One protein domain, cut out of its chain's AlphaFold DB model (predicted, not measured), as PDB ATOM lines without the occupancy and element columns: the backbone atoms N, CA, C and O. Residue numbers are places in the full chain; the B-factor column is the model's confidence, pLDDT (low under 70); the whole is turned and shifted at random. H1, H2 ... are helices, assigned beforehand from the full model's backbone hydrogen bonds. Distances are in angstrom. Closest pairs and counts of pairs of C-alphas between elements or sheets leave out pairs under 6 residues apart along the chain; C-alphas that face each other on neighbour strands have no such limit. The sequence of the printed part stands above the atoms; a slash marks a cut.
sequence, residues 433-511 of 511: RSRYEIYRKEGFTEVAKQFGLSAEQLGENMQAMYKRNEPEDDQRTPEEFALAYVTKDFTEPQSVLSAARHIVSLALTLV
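What this domain is: This is residues 433 to 511 of the 511 residues of a protein of Chara braunii (UniProt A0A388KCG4). One long helix, H5, is the spine of a flat body, with H4 packed at its beginning, H1 and H2 along it, and H3 reaching away past its end; residues 465 to 477 loop back from H3 to H4. The 79 printed residues include five named helices, H1 to H5 in order, and no named strand: all helix. It is only just compact, close to loose (radius of gyration of the C-alphas 13.6 A), spanning 43 by 33 by 14 A.

Where its parts are: H5, residues 493 to 508, runs 22.4 A from (-17.293, 25.178, -21.693) to (-4.590, 42.896, -16.376). H3 is residues 455 to 464, 14.3 A; H4 478 to 485; H1 435 to 441; H2 445 to 449.

How they stand to each other: H5, the hub, touches H2 (closest C-alphas Ala 448 and Ala 500, 4.9 A), H4 (Ala 482 and Pro 493, 5.2 A; about perpendicular, 82 degrees), H1 (Tyr 436 and Ile 503, 6.1 A) and, only just, with 3 pairs within 8 A, H3 (Ala 455 and Leu 508, 5.4 A). Every O i to N i+4 pair is within hydrogen-bond range in H1, H2, H3 and H5; 2 of 4 in H4.

The domain as a whole: The farthest C-alphas, Met 465 and Lys 488, are 42.9 A apart. The printed part has no cut; the H3 to H4 link is long. Residues 433 and 511 have pLDDT under 70.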
ATOM      1  N   ARG A 433      -4.665  38.661 -37.040       66.88
ATOM      2  CA  ARG A 433      -5.786  38.537 -36.093       66.88
ATOM      3  C   ARG A 433      -5.245  38.028 -34.763       66.88
ATOM      4  O   ARG A 433      -4.739  36.906 -34.693       66.88
ATOM      5  N   SER A 434      -5.316  38.857 -33.727       77.25
ATOM      6  CA  SER A 434      -4.938  38.447 -32.373       77.25
ATOM      7  C   SER A 434      -5.973  37.465 -31.817       77.25
ATOM      8  O   SER A 434      -7.159  37.556 -32.136       77.25
ATOM      9  N   ARG A 435      -5.548  36.544 -30.940       81.81
ATOM     10  CA  ARG A 435      -6.472  35.648 -30.213       81.81
ATOM     11  C   ARG A 435      -7.529  36.457 -29.456       81.81
ATOM     12  O   ARG A 435      -8.685  36.060 -29.434       81.81
ATOM     13  N   TYR A 436      -7.137  37.618 -28.926       82.44
ATOM     14  CA  TYR A 436      -8.036  38.568 -28.273       82.44
ATOM     15  C   TYR A 436      -9.172  39.036 -29.192       82.44
ATOM     16  O   TYR A 436     -10.335  38.959 -28.816       82.44
ATOM     17  N   GLU A 437      -8.849  39.452 -30.418       80.12
ATOM     18  CA  GLU A 437      -9.829  39.958 -31.388       80.12
ATOM     19  C   GLU A 437     -10.838  38.869 -31.790       80.12
ATOM     20  O   GLU A 437     -12.025  39.141 -31.955       80.12
ATOM     21  N   ILE A 438     -10.372  37.619 -31.897       83.69
ATOM     22  CA  ILE A 438     -11.230  36.454 -32.147       83.69
ATOM     23  C   ILE A 438     -12.179  36.242 -30.960       83.69
ATOM     24  O   ILE A 438     -13.387  36.169 -31.152       83.69
ATOM     25  N   TYR A 439     -11.656  36.213 -29.731       87.06
ATOM     26  CA  TYR A 439     -12.466  36.003 -28.525       87.06
ATOM     27  C   TYR A 439     -13.466  37.143 -28.269       87.06
ATOM     28  O   TYR A 439     -14.576  36.893 -27.801       87.06
ATOM     29  N   ARG A 440     -13.104  38.384 -28.619       82.62
ATOM     30  CA  ARG A 440     -13.996  39.550 -28.565       82.62
ATOM     31  C   ARG A 440     -15.140  39.428 -29.572       82.62
ATOM     32  O   ARG A 440     -16.286  39.662 -29.207       82.62
ATOM     33  N   LYS A 441     -14.850  39.015 -30.812       83.00
ATOM     34  CA  LYS A 441     -15.862  38.816 -31.869       83.00
ATOM     35  C   LYS A 441     -16.848  37.693 -31.557       83.00
ATOM     36  O   LYS A 441     -18.019  37.819 -31.892       83.00
ATOM     37  N   GLU A 442     -16.394  36.643 -30.880       84.19
ATOM     38  CA  GLU A 442     -17.245  35.540 -30.411       84.19
ATOM     39  C   GLU A 442     -18.102  35.911 -29.179       84.19
ATOM     40  O   GLU A 442     -18.939  35.123 -28.750       84.19
ATOM     41  N   GLY A 443     -17.926  37.109 -28.600       82.31
ATOM     42  CA  GLY A 443     -18.745  37.602 -27.486       82.31
ATOM     43  C   GLY A 443     -18.302  37.133 -26.096       82.31
ATOM     44  O   GLY A 443     -19.035  37.310 -25.123       82.31
ATOM     45  N   PHE A 444     -17.089  36.584 -25.952       86.19
ATOM     46  CA  PHE A 444     -16.569  36.120 -24.655       86.19
ATOM     47  C   PHE A 444     -16.231  37.255 -23.676       86.19
ATOM     48  O   PHE A 444     -15.913  36.996 -22.515       86.19
ATOM     49  N   THR A 445     -16.340  38.515 -24.104       83.88
ATOM     50  CA  THR A 445     -16.232  39.694 -23.234       83.88
ATOM     51  C   THR A 445     -17.280  39.700 -22.127       83.88
ATOM     52  O   THR A 445     -16.988  40.135 -21.020       83.88
ATOM     53  N   GLU A 446     -18.481  39.182 -22.387       84.31
ATOM     54  CA  GLU A 446     -19.542  39.152 -21.375       84.31
ATOM     55  C   GLU A 446     -19.252  38.118 -20.278       84.31
ATOM     56  O   GLU A 446     -19.504  38.366 -19.103       84.31
ATOM     57  N   VAL A 447     -18.613  37.002 -20.645       85.50
ATOM     58  CA  VAL A 447     -18.086  36.014 -19.689       85.50
ATOM     59  C   VAL A 447     -16.939  36.611 -18.872       85.50
ATOM     60  O   VAL A 447     -16.843  36.365 -17.675       85.50
ATOM     61  N   ALA A 448     -16.080  37.423 -19.497       85.62
ATOM     62  CA  ALA A 448     -14.970  38.084 -18.815       85.62
ATOM     63  C   ALA A 448     -15.433  39.094 -17.745       85.62
ATOM     64  O   ALA A 448     -14.801  39.191 -16.697       85.62
ATOM     65  N   LYS A 449     -16.554  39.796 -17.957       85.50
ATOM     66  CA  LYS A 449     -17.118  40.735 -16.965       85.50
ATOM     67  C   LYS A 449     -17.584  40.053 -15.674       85.50
ATOM     68  O   LYS A 449     -17.590  40.686 -14.628       85.50
ATOM     69  N   GLN A 450     -17.926  38.766 -15.726       85.94
ATOM     70  CA  GLN A 450     -18.396  38.002 -14.562       85.94
ATOM     71  C   GLN A 450     -17.272  37.519 -13.633       85.94
ATOM     72  O   GLN A 450     -17.539  36.827 -12.659       85.94
ATOM     73  N   PHE A 451     -16.007  37.864 -13.905       81.00
ATOM     74  CA  PHE A 451     -14.887  37.562 -13.000       81.00
ATOM     75  C   PHE A 451     -14.888  38.427 -11.720       81.00
ATOM     76  O   PHE A 451     -14.004  38.271 -10.879       81.00
ATOM     77  N   GLY A 452     -15.867  39.326 -11.571       78.25
ATOM     78  CA  GLY A 452     -16.202  40.012 -10.322       78.25
ATOM     79  C   GLY A 452     -15.427  41.296 -10.032       78.25
ATOM     80  O   GLY A 452     -15.878  42.095  -9.220       78.25
ATOM     81  N   LEU A 453     -14.299  41.535 -10.707       83.12
ATOM     82  CA  LEU A 453     -13.556  42.800 -10.662       83.12
ATOM     83  C   LEU A 453     -13.141  43.215 -12.071       83.12
ATOM     84  O   LEU A 453     -12.646  42.392 -12.846       83.12
ATOM     85  N   SER A 454     -13.286  44.503 -12.383       85.12
ATOM     86  CA  SER A 454     -12.656  45.067 -13.575       85.12
ATOM     87  C   SER A 454     -11.142  45.200 -13.378       85.12
ATOM     88  O   SER A 454     -10.644  45.269 -12.248       85.12
ATOM     89  N   ALA A 455     -10.393  45.251 -14.483       85.38
ATOM     90  CA  ALA A 455      -8.949  45.470 -14.429       85.38
ATOM     91  C   ALA A 455      -8.617  46.802 -13.729       85.38
ATOM     92  O   ALA A 455      -7.787  46.823 -12.825       85.38
ATOM     93  N   GLU A 456      -9.356  47.872 -14.037       84.44
ATOM     94  CA  GLU A 456      -9.224  49.182 -13.383       84.44
ATOM     95  C   GLU A 456      -9.460  49.106 -11.867       84.44
ATOM     96  O   GLU A 456      -8.656  49.605 -11.081       84.44
ATOM     97  N   GLN A 457     -10.527  48.426 -11.431       86.44
ATOM     98  CA  GLN A 457     -10.845  48.272 -10.009       86.44
ATOM     99  C   GLN A 457      -9.758  47.504  -9.253       86.44
ATOM    100  O   GLN A 457      -9.514  47.781  -8.075       86.44
ATOM    101  N   LEU A 458      -9.110  46.536  -9.910       86.56
ATOM    102  CA  LEU A 458      -7.955  45.846  -9.344       86.56
ATOM    103  C   LEU A 458      -6.737  46.774  -9.257       86.56
ATOM    104  O   LEU A 458      -6.059  46.772  -8.229       86.56
ATOM    105  N   GLY A 459      -6.493  47.591 -10.284       85.44
ATOM    106  CA  GLY A 459      -5.454  48.621 -10.276       85.44
ATOM    107  C   GLY A 459      -5.619  49.600  -9.114       85.44
ATOM    108  O   GLY A 459      -4.678  49.835  -8.357       85.44
ATOM    109  N   GLU A 460      -6.841  50.084  -8.878       86.62
ATOM    110  CA  GLU A 460      -7.154  50.944  -7.731       86.62
ATOM    111  C   GLU A 460      -6.869  50.259  -6.389       86.62
ATOM    112  O   GLU A 460      -6.332  50.882  -5.471       86.62
ATOM    113  N   ASN A 461      -7.200  48.970  -6.264       89.88
ATOM    114  CA  ASN A 461      -6.898  48.183  -5.067       89.88
ATOM    115  C   ASN A 461      -5.385  48.068  -4.834       89.88
ATOM    116  O   ASN A 461      -4.919  48.174  -3.695       89.88
ATOM    117  N   MET A 462      -4.610  47.864  -5.901       87.75
ATOM    118  CA  MET A 462      -3.152  47.793  -5.824       87.75
ATOM    119  C   MET A 462      -2.537  49.141  -5.449       87.75
ATOM    120  O   MET A 462      -1.689  49.195  -4.560       87.75
ATOM    121  N   GLN A 463      -3.003  50.230  -6.059       87.06
ATOM    122  CA  GLN A 463      -2.535  51.580  -5.754       87.06
ATOM    123  C   GLN A 463      -2.866  51.986  -4.310       87.06
ATOM    124  O   GLN A 463      -2.043  52.595  -3.628       87.06
ATOM    125  N   ALA A 464      -4.056  51.621  -3.826       87.56
ATOM    126  CA  ALA A 464      -4.489  51.896  -2.463       87.56
ATOM    127  C   ALA A 464      -3.786  51.016  -1.413       87.56
ATOM    128  O   ALA A 464      -3.806  51.353  -0.231       87.56
ATOM    129  N   MET A 465      -3.160  49.901  -1.817       86.31
ATOM    130  CA  MET A 465      -2.571  48.879  -0.933       86.31
ATOM    131  C   MET A 465      -3.583  48.220   0.029       86.31
ATOM    132  O   MET A 465      -3.199  47.567   1.003       86.31
ATOM    133  N   TYR A 466      -4.884  48.356  -0.239       86.38
ATOM    134  CA  TYR A 466      -5.969  47.674   0.467       86.38
ATOM    135  C   TYR A 466      -7.138  47.400  -0.487       86.38
ATOM    136  O   TYR A 466      -7.234  47.979  -1.566       86.38
ATOM    137  N   LYS A 467      -8.046  46.504  -0.086       84.00
ATOM    138  CA  LYS A 467      -9.244  46.171  -0.871       84.00
ATOM    139  C   LYS A 467     -10.256  47.312  -0.784       84.00
ATOM    140  O   LYS A 467     -11.041  47.369   0.157       84.00
ATOM    141  N   ARG A 468     -10.182  48.242  -1.731       85.56
ATOM    142  CA  ARG A 468     -11.131  49.345  -1.897       85.56
ATOM    143  C   ARG A 468     -12.413  48.872  -2.589       85.56
ATOM    144  O   ARG A 468     -13.494  49.257  -2.163       85.56
ATOM    145  N   ASN A 469     -12.264  48.012  -3.592       85.44
ATOM    146  CA  ASN A 469     -13.331  47.402  -4.375       85.44
ATOM    147  C   ASN A 469     -13.394  45.900  -4.054       85.44
ATOM    148  O   ASN A 469     -12.377  45.202  -4.157       85.44
ATOM    149  N   GLU A 470     -14.561  45.412  -3.633       84.88
ATOM    150  CA  GLU A 470     -14.798  43.991  -3.354       84.88
ATOM    151  C   GLU A 470     -15.261  43.258  -4.623       84.88
ATOM    152  O   GLU A 470     -15.981  43.852  -5.423       84.88
ATOM    153  N   PRO A 471     -14.845  41.995  -4.830       84.25
ATOM    154  CA  PRO A 471     -15.300  41.211  -5.970       84.25
ATOM    155  C   PRO A 471     -16.777  40.832  -5.832       84.25
ATOM    156  O   PRO A 471     -17.199  40.330  -4.788       84.25
ATOM    157  N   GLU A 472     -17.545  41.039  -6.899       80.31
ATOM    158  CA  GLU A 472     -18.926  40.566  -7.003       80.31
ATOM    159  C   GLU A 472     -18.959  39.160  -7.621       80.31
ATOM    160  O   GLU A 472     -18.699  38.985  -8.809       80.31
ATOM    161  N   ASP A 473     -19.281  38.147  -6.814       79.75
ATOM    162  CA  ASP A 473     -19.393  36.760  -7.279       79.75
ATOM    163  C   ASP A 473     -20.830  36.442  -7.752       79.75
ATOM    164  O   ASP A 473     -21.800  36.638  -7.009       79.75
ATOM    165  N   ASP A 474     -20.984  35.889  -8.964       77.44
ATOM    166  CA  ASP A 474     -22.260  35.306  -9.419       77.44
ATOM    167  C   ASP A 474     -22.567  34.025  -8.608       77.44
ATOM    168  O   ASP A 474     -21.682  33.271  -8.201       77.44
ATOM    169  N   GLN A 475     -23.851  33.755  -8.374       79.81
ATOM    170  CA  GLN A 475     -24.320  32.558  -7.671       79.81
ATOM    171  C   GLN A 475     -24.180  31.279  -8.508       79.81
ATOM    172  O   GLN A 475     -24.218  30.176  -7.957       79.81
ATOM    173  N   ARG A 476     -24.070  31.407  -9.835       84.56
ATOM    174  CA  ARG A 476     -23.883  30.276 -10.756       84.56
ATOM    175  C   ARG A 476     -22.437  29.809 -10.778       84.56
ATOM    176  O   ARG A 476     -21.508  30.594 -10.616       84.56
ATOM    177  N   THR A 477     -22.228  28.525 -11.058       86.12
ATOM    178  CA  THR A 477     -20.865  28.032 -11.275       86.12
ATOM    179  C   THR A 477     -20.303  28.552 -12.611       86.12
ATOM    180  O   THR A 477     -21.061  28.737 -13.571       86.12
ATOM    181  N   PRO A 478     -18.975  28.750 -12.736       84.56
ATOM    182  CA  PRO A 478     -18.365  29.230 -13.980       84.56
ATOM    183  C   PRO A 478     -18.675  28.351 -15.202       84.56
ATOM    184  O   PRO A 478     -18.791  28.853 -16.318       84.56
ATOM    185  N   GLU A 479     -18.836  27.039 -15.003       86.19
ATOM    186  CA  GLU A 479     -19.173  26.094 -16.073       86.19
ATOM    187  C   GLU A 479     -20.623  26.259 -16.550       86.19
ATOM    188  O   GLU A 479     -20.873  26.260 -17.757       86.19
ATOM    189  N   GLU A 480     -21.570  26.464 -15.628       86.94
ATOM    190  CA  GLU A 480     -22.977  26.735 -15.952       86.94
ATOM    191  C   GLU A 480     -23.146  28.056 -16.703       86.94
ATOM    192  O   GLU A 480     -23.948  28.136 -17.634       86.94
ATOM    193  N   PHE A 481     -22.371  29.079 -16.335       84.50
ATOM    194  CA  PHE A 481     -22.366  30.352 -17.052       84.50
ATOM    195  C   PHE A 481     -21.793  30.193 -18.469       84.50
ATOM    196  O   PHE A 481     -22.388  30.658 -19.442       84.50
ATOM    197  N   ALA A 482     -20.666  29.486 -18.606       86.94
ATOM    198  CA  ALA A 482     -19.987  29.295 -19.887       86.94
ATOM    199  C   ALA A 482     -20.793  28.459 -20.897       86.94
ATOM    200  O   ALA A 482     -20.647  28.666 -22.102       86.94
ATOM    201  N   LEU A 483     -21.674  27.560 -20.437       87.50
ATOM    202  CA  LEU A 483     -22.552  26.765 -21.310       87.50
ATOM    203  C   LEU A 483     -23.443  27.624 -22.220       87.50
ATOM    204  O   LEU A 483     -23.747  27.208 -23.337       87.50
ATOM    205  N   ALA A 484     -23.829  28.824 -21.778       85.44
ATOM    206  CA  ALA A 484     -24.642  29.744 -22.572       85.44
ATOM    207  C   ALA A 484     -23.880  30.382 -23.753       85.44
ATOM    208  O   ALA A 484     -24.512  30.911 -24.664       85.44
ATOM    209  N   TYR A 485     -22.544  30.308 -23.754       83.44
ATOM    210  CA  TYR A 485     -21.656  30.963 -24.724       83.44
ATOM    211  C   TYR A 485     -20.863  29.961 -25.581       83.44
ATOM    212  O   TYR A 485     -19.868  30.319 -26.203       83.44
ATOM    213  N   VAL A 486     -21.277  28.694 -25.630       87.56
ATOM    214  CA  VAL A 486     -20.654  27.670 -26.484       87.56
ATOM    215  C   VAL A 486     -20.943  27.981 -27.960       87.56
ATOM    216  O   VAL A 486     -22.101  28.015 -28.377       87.56
ATOM    217  N   THR A 487     -19.895  28.182 -28.764       83.19
ATOM    218  CA  THR A 487     -20.003  28.430 -30.214       83.19
ATOM    219  C   THR A 487     -19.481  27.242 -31.029       83.19
ATOM    220  O   THR A 487     -18.952  26.272 -30.485       83.19
ATOM    221  N   LYS A 488     -19.654  27.273 -32.360       80.31
ATOM    222  CA  LYS A 488     -19.221  26.175 -33.252       80.31
ATOM    223  C   LYS A 488     -17.712  25.923 -33.190       80.31
ATOM    224  O   LYS A 488     -17.291  24.780 -33.350       80.31
ATOM    225  N   ASP A 489     -16.942  26.974 -32.929       80.44
ATOM    226  CA  ASP A 489     -15.484  26.923 -32.824       80.44
ATOM    227  C   ASP A 489     -15.018  26.611 -31.386       80.44
ATOM    228  O   ASP A 489     -13.894  26.154 -31.185       80.44
ATOM    229  N   PHE A 490     -15.894  26.795 -30.387       83.69
ATOM    230  CA  PHE A 490     -15.634  26.578 -28.959       83.69
ATOM    231  C   PHE A 490     -16.689  25.643 -28.364       83.69
ATOM    232  O   PHE A 490     -17.595  26.077 -27.658       83.69
ATOM    233  N   THR A 491     -16.564  24.345 -28.651       85.56
ATOM    234  CA  THR A 491     -17.570  23.326 -28.302       85.56
ATOM    235  C   THR A 491     -17.598  22.938 -26.824       85.56
ATOM    236  O   THR A 491     -18.589  22.385 -26.355       85.56
ATOM    237  N   GLU A 492     -16.516  23.191 -26.085       90.00
ATOM    238  CA  GLU A 492     -16.397  22.849 -24.666       90.00
ATOM    239  C   GLU A 492     -16.486  24.104 -23.778       90.00
ATOM    240  O   GLU A 492     -15.792  25.089 -24.057       90.00
ATOM    241  N   PRO A 493     -17.228  24.064 -22.649       87.50
ATOM    242  CA  PRO A 493     -17.293  25.178 -21.693       87.50
ATOM    243  C   PRO A 493     -15.916  25.602 -21.167       87.50
ATOM    244  O   PRO A 493     -15.654  26.785 -20.955       87.50
ATOM    245  N   GLN A 494     -14.990  24.649 -21.018       88.69
ATOM    246  CA  GLN A 494     -13.614  24.927 -20.599       88.69
ATOM    247  C   GLN A 494     -12.854  25.787 -21.615       88.69
ATOM    248  O   GLN A 494     -12.036  26.622 -21.225       88.69
ATOM    249  N   SER A 495     -13.138  25.627 -22.909       88.56
ATOM    250  CA  SER A 495     -12.508  26.423 -23.961       88.56
ATOM    251  C   SER A 495     -13.000  27.872 -23.932       88.56
ATOM    252  O   SER A 495     -12.193  28.787 -24.101       88.56
ATOM    253  N   VAL A 496     -14.290  28.085 -23.646       88.31
ATOM    254  CA  VAL A 496     -14.883  29.417 -23.436       88.31
ATOM    255  C   VAL A 496     -14.266  30.090 -22.206       88.31
ATOM    256  O   VAL A 496     -13.802  31.225 -22.287       88.31
ATOM    257  N   LEU A 497     -14.153  29.370 -21.082       89.06
ATOM    258  CA  LEU A 497     -13.501  29.886 -19.871       89.06
ATOM    259  C   LEU A 497     -12.014  30.192 -20.087       89.06
ATOM    260  O   LEU A 497     -11.501  31.179 -19.559       89.06
ATOM    261  N   SER A 498     -11.305  29.378 -20.873       89.56
ATOM    262  CA  SER A 498      -9.911  29.651 -21.232       89.56
ATOM    263  C   SER A 498      -9.776  30.905 -22.098       89.56
ATOM    264  O   SER A 498      -8.809  31.649 -21.933       89.56
ATOM    265  N   ALA A 499     -10.721  31.147 -23.010       88.06
ATOM    266  CA  ALA A 499     -10.754  32.350 -23.833       88.06
ATOM    267  C   ALA A 499     -11.075  33.600 -22.997       88.06
ATOM    268  O   ALA A 499     -10.365  34.602 -23.095       88.06
ATOM    269  N   ALA A 500     -12.063  33.515 -22.102       88.81
ATOM    270  CA  ALA A 500     -12.393  34.585 -21.163       88.81
ATOM    271  C   ALA A 500     -11.210  34.911 -20.233       88.81
ATOM    272  O   ALA A 500     -10.849  36.074 -20.078       88.81
ATOM    273  N   ARG A 501     -10.514  33.890 -19.706       90.31
ATOM    274  CA  ARG A 501      -9.287  34.077 -18.913       90.31
ATOM    275  C   ARG A 501      -8.198  34.798 -19.702       90.31
ATOM    276  O   ARG A 501      -7.509  35.635 -19.137       90.31
ATOM    277  N   HIS A 502      -8.041  34.485 -20.988       89.31
ATOM    278  CA  HIS A 502      -7.066  35.158 -21.843       89.31
ATOM    279  C   HIS A 502      -7.411  36.643 -22.043       89.31
ATOM    280  O   HIS A 502      -6.515  37.485 -22.007       89.31
ATOM    281  N   ILE A 503      -8.695  36.976 -22.228       87.00
ATOM    282  CA  ILE A 503      -9.169  38.368 -22.301       87.00
ATOM    283  C   ILE A 503      -8.823  39.116 -21.010       87.00
ATOM    284  O   ILE A 503      -8.161  40.148 -21.070       87.00
ATOM    285  N   VAL A 504      -9.203  38.560 -19.856       87.69
ATOM    286  CA  VAL A 504      -8.927  39.174 -18.549       87.69
ATOM    287  C   VAL A 504      -7.424  39.306 -18.322       87.69
ATOM    288  O   VAL A 504      -6.962  40.364 -17.921       87.69
ATOM    289  N   SER A 505      -6.632  38.277 -18.640       87.19
ATOM    290  CA  SER A 505      -5.179  38.330 -18.450       87.19
ATOM    291  C   SER A 505      -4.508  39.439 -19.256       87.19
ATOM    292  O   SER A 505      -3.566  40.035 -18.758       87.19
ATOM    293  N   LEU A 506      -4.995  39.730 -20.469       85.81
ATOM    294  CA  LEU A 506      -4.457  40.820 -21.283       85.81
ATOM    295  C   LEU A 506      -4.845  42.191 -20.730       85.81
ATOM    296  O   LEU A 506      -3.998  43.072 -20.663       85.81
ATOM    297  N   ALA A 507      -6.094  42.356 -20.292       84.25
ATOM    298  CA  ALA A 507      -6.519  43.592 -19.640       84.25
ATOM    299  C   ALA A 507      -5.709  43.852 -18.356       84.25
ATOM    300  O   ALA A 507      -5.294  44.970 -18.097       84.25
ATOM    301  N   LEU A 508      -5.405  42.800 -17.588       86.00
ATOM    302  CA  LEU A 508      -4.590  42.896 -16.376       86.00
ATOM    303  C   LEU A 508      -3.107  43.184 -16.627       86.00
ATOM    304  O   LEU A 508      -2.431  43.606 -15.703       86.00
ATOM    305  N   THR A 509      -2.571  42.919 -17.820       83.94
ATOM    306  CA  THR A 509      -1.167  43.260 -18.124       83.94
ATOM    307  C   THR A 509      -0.957  44.734 -18.450       83.94
ATOM    308  O   THR A 509       0.191  45.156 -18.515       83.94
ATOM    309  N   LEU A 510      -2.037  45.481 -18.688       76.75
ATOM    310  CA  LEU A 510      -2.017  46.902 -19.050       76.75
ATOM    311  C   LEU A 510      -2.351  47.822 -17.859       76.75
ATOM    312  O   LEU A 510      -2.355  49.040 -18.013       76.75
ATOM    313  N   VAL A 511      -2.623  47.232 -16.688       67.94
ATOM    314  CA  VAL A 511      -2.903  47.893 -15.403       67.94
ATOM    315  C   VAL A 511      -1.762  47.612 -14.439       67.94
ATOM    316  O   VAL A 511      -1.338  48.559 -13.739       67.94
TER     317      VAL A 511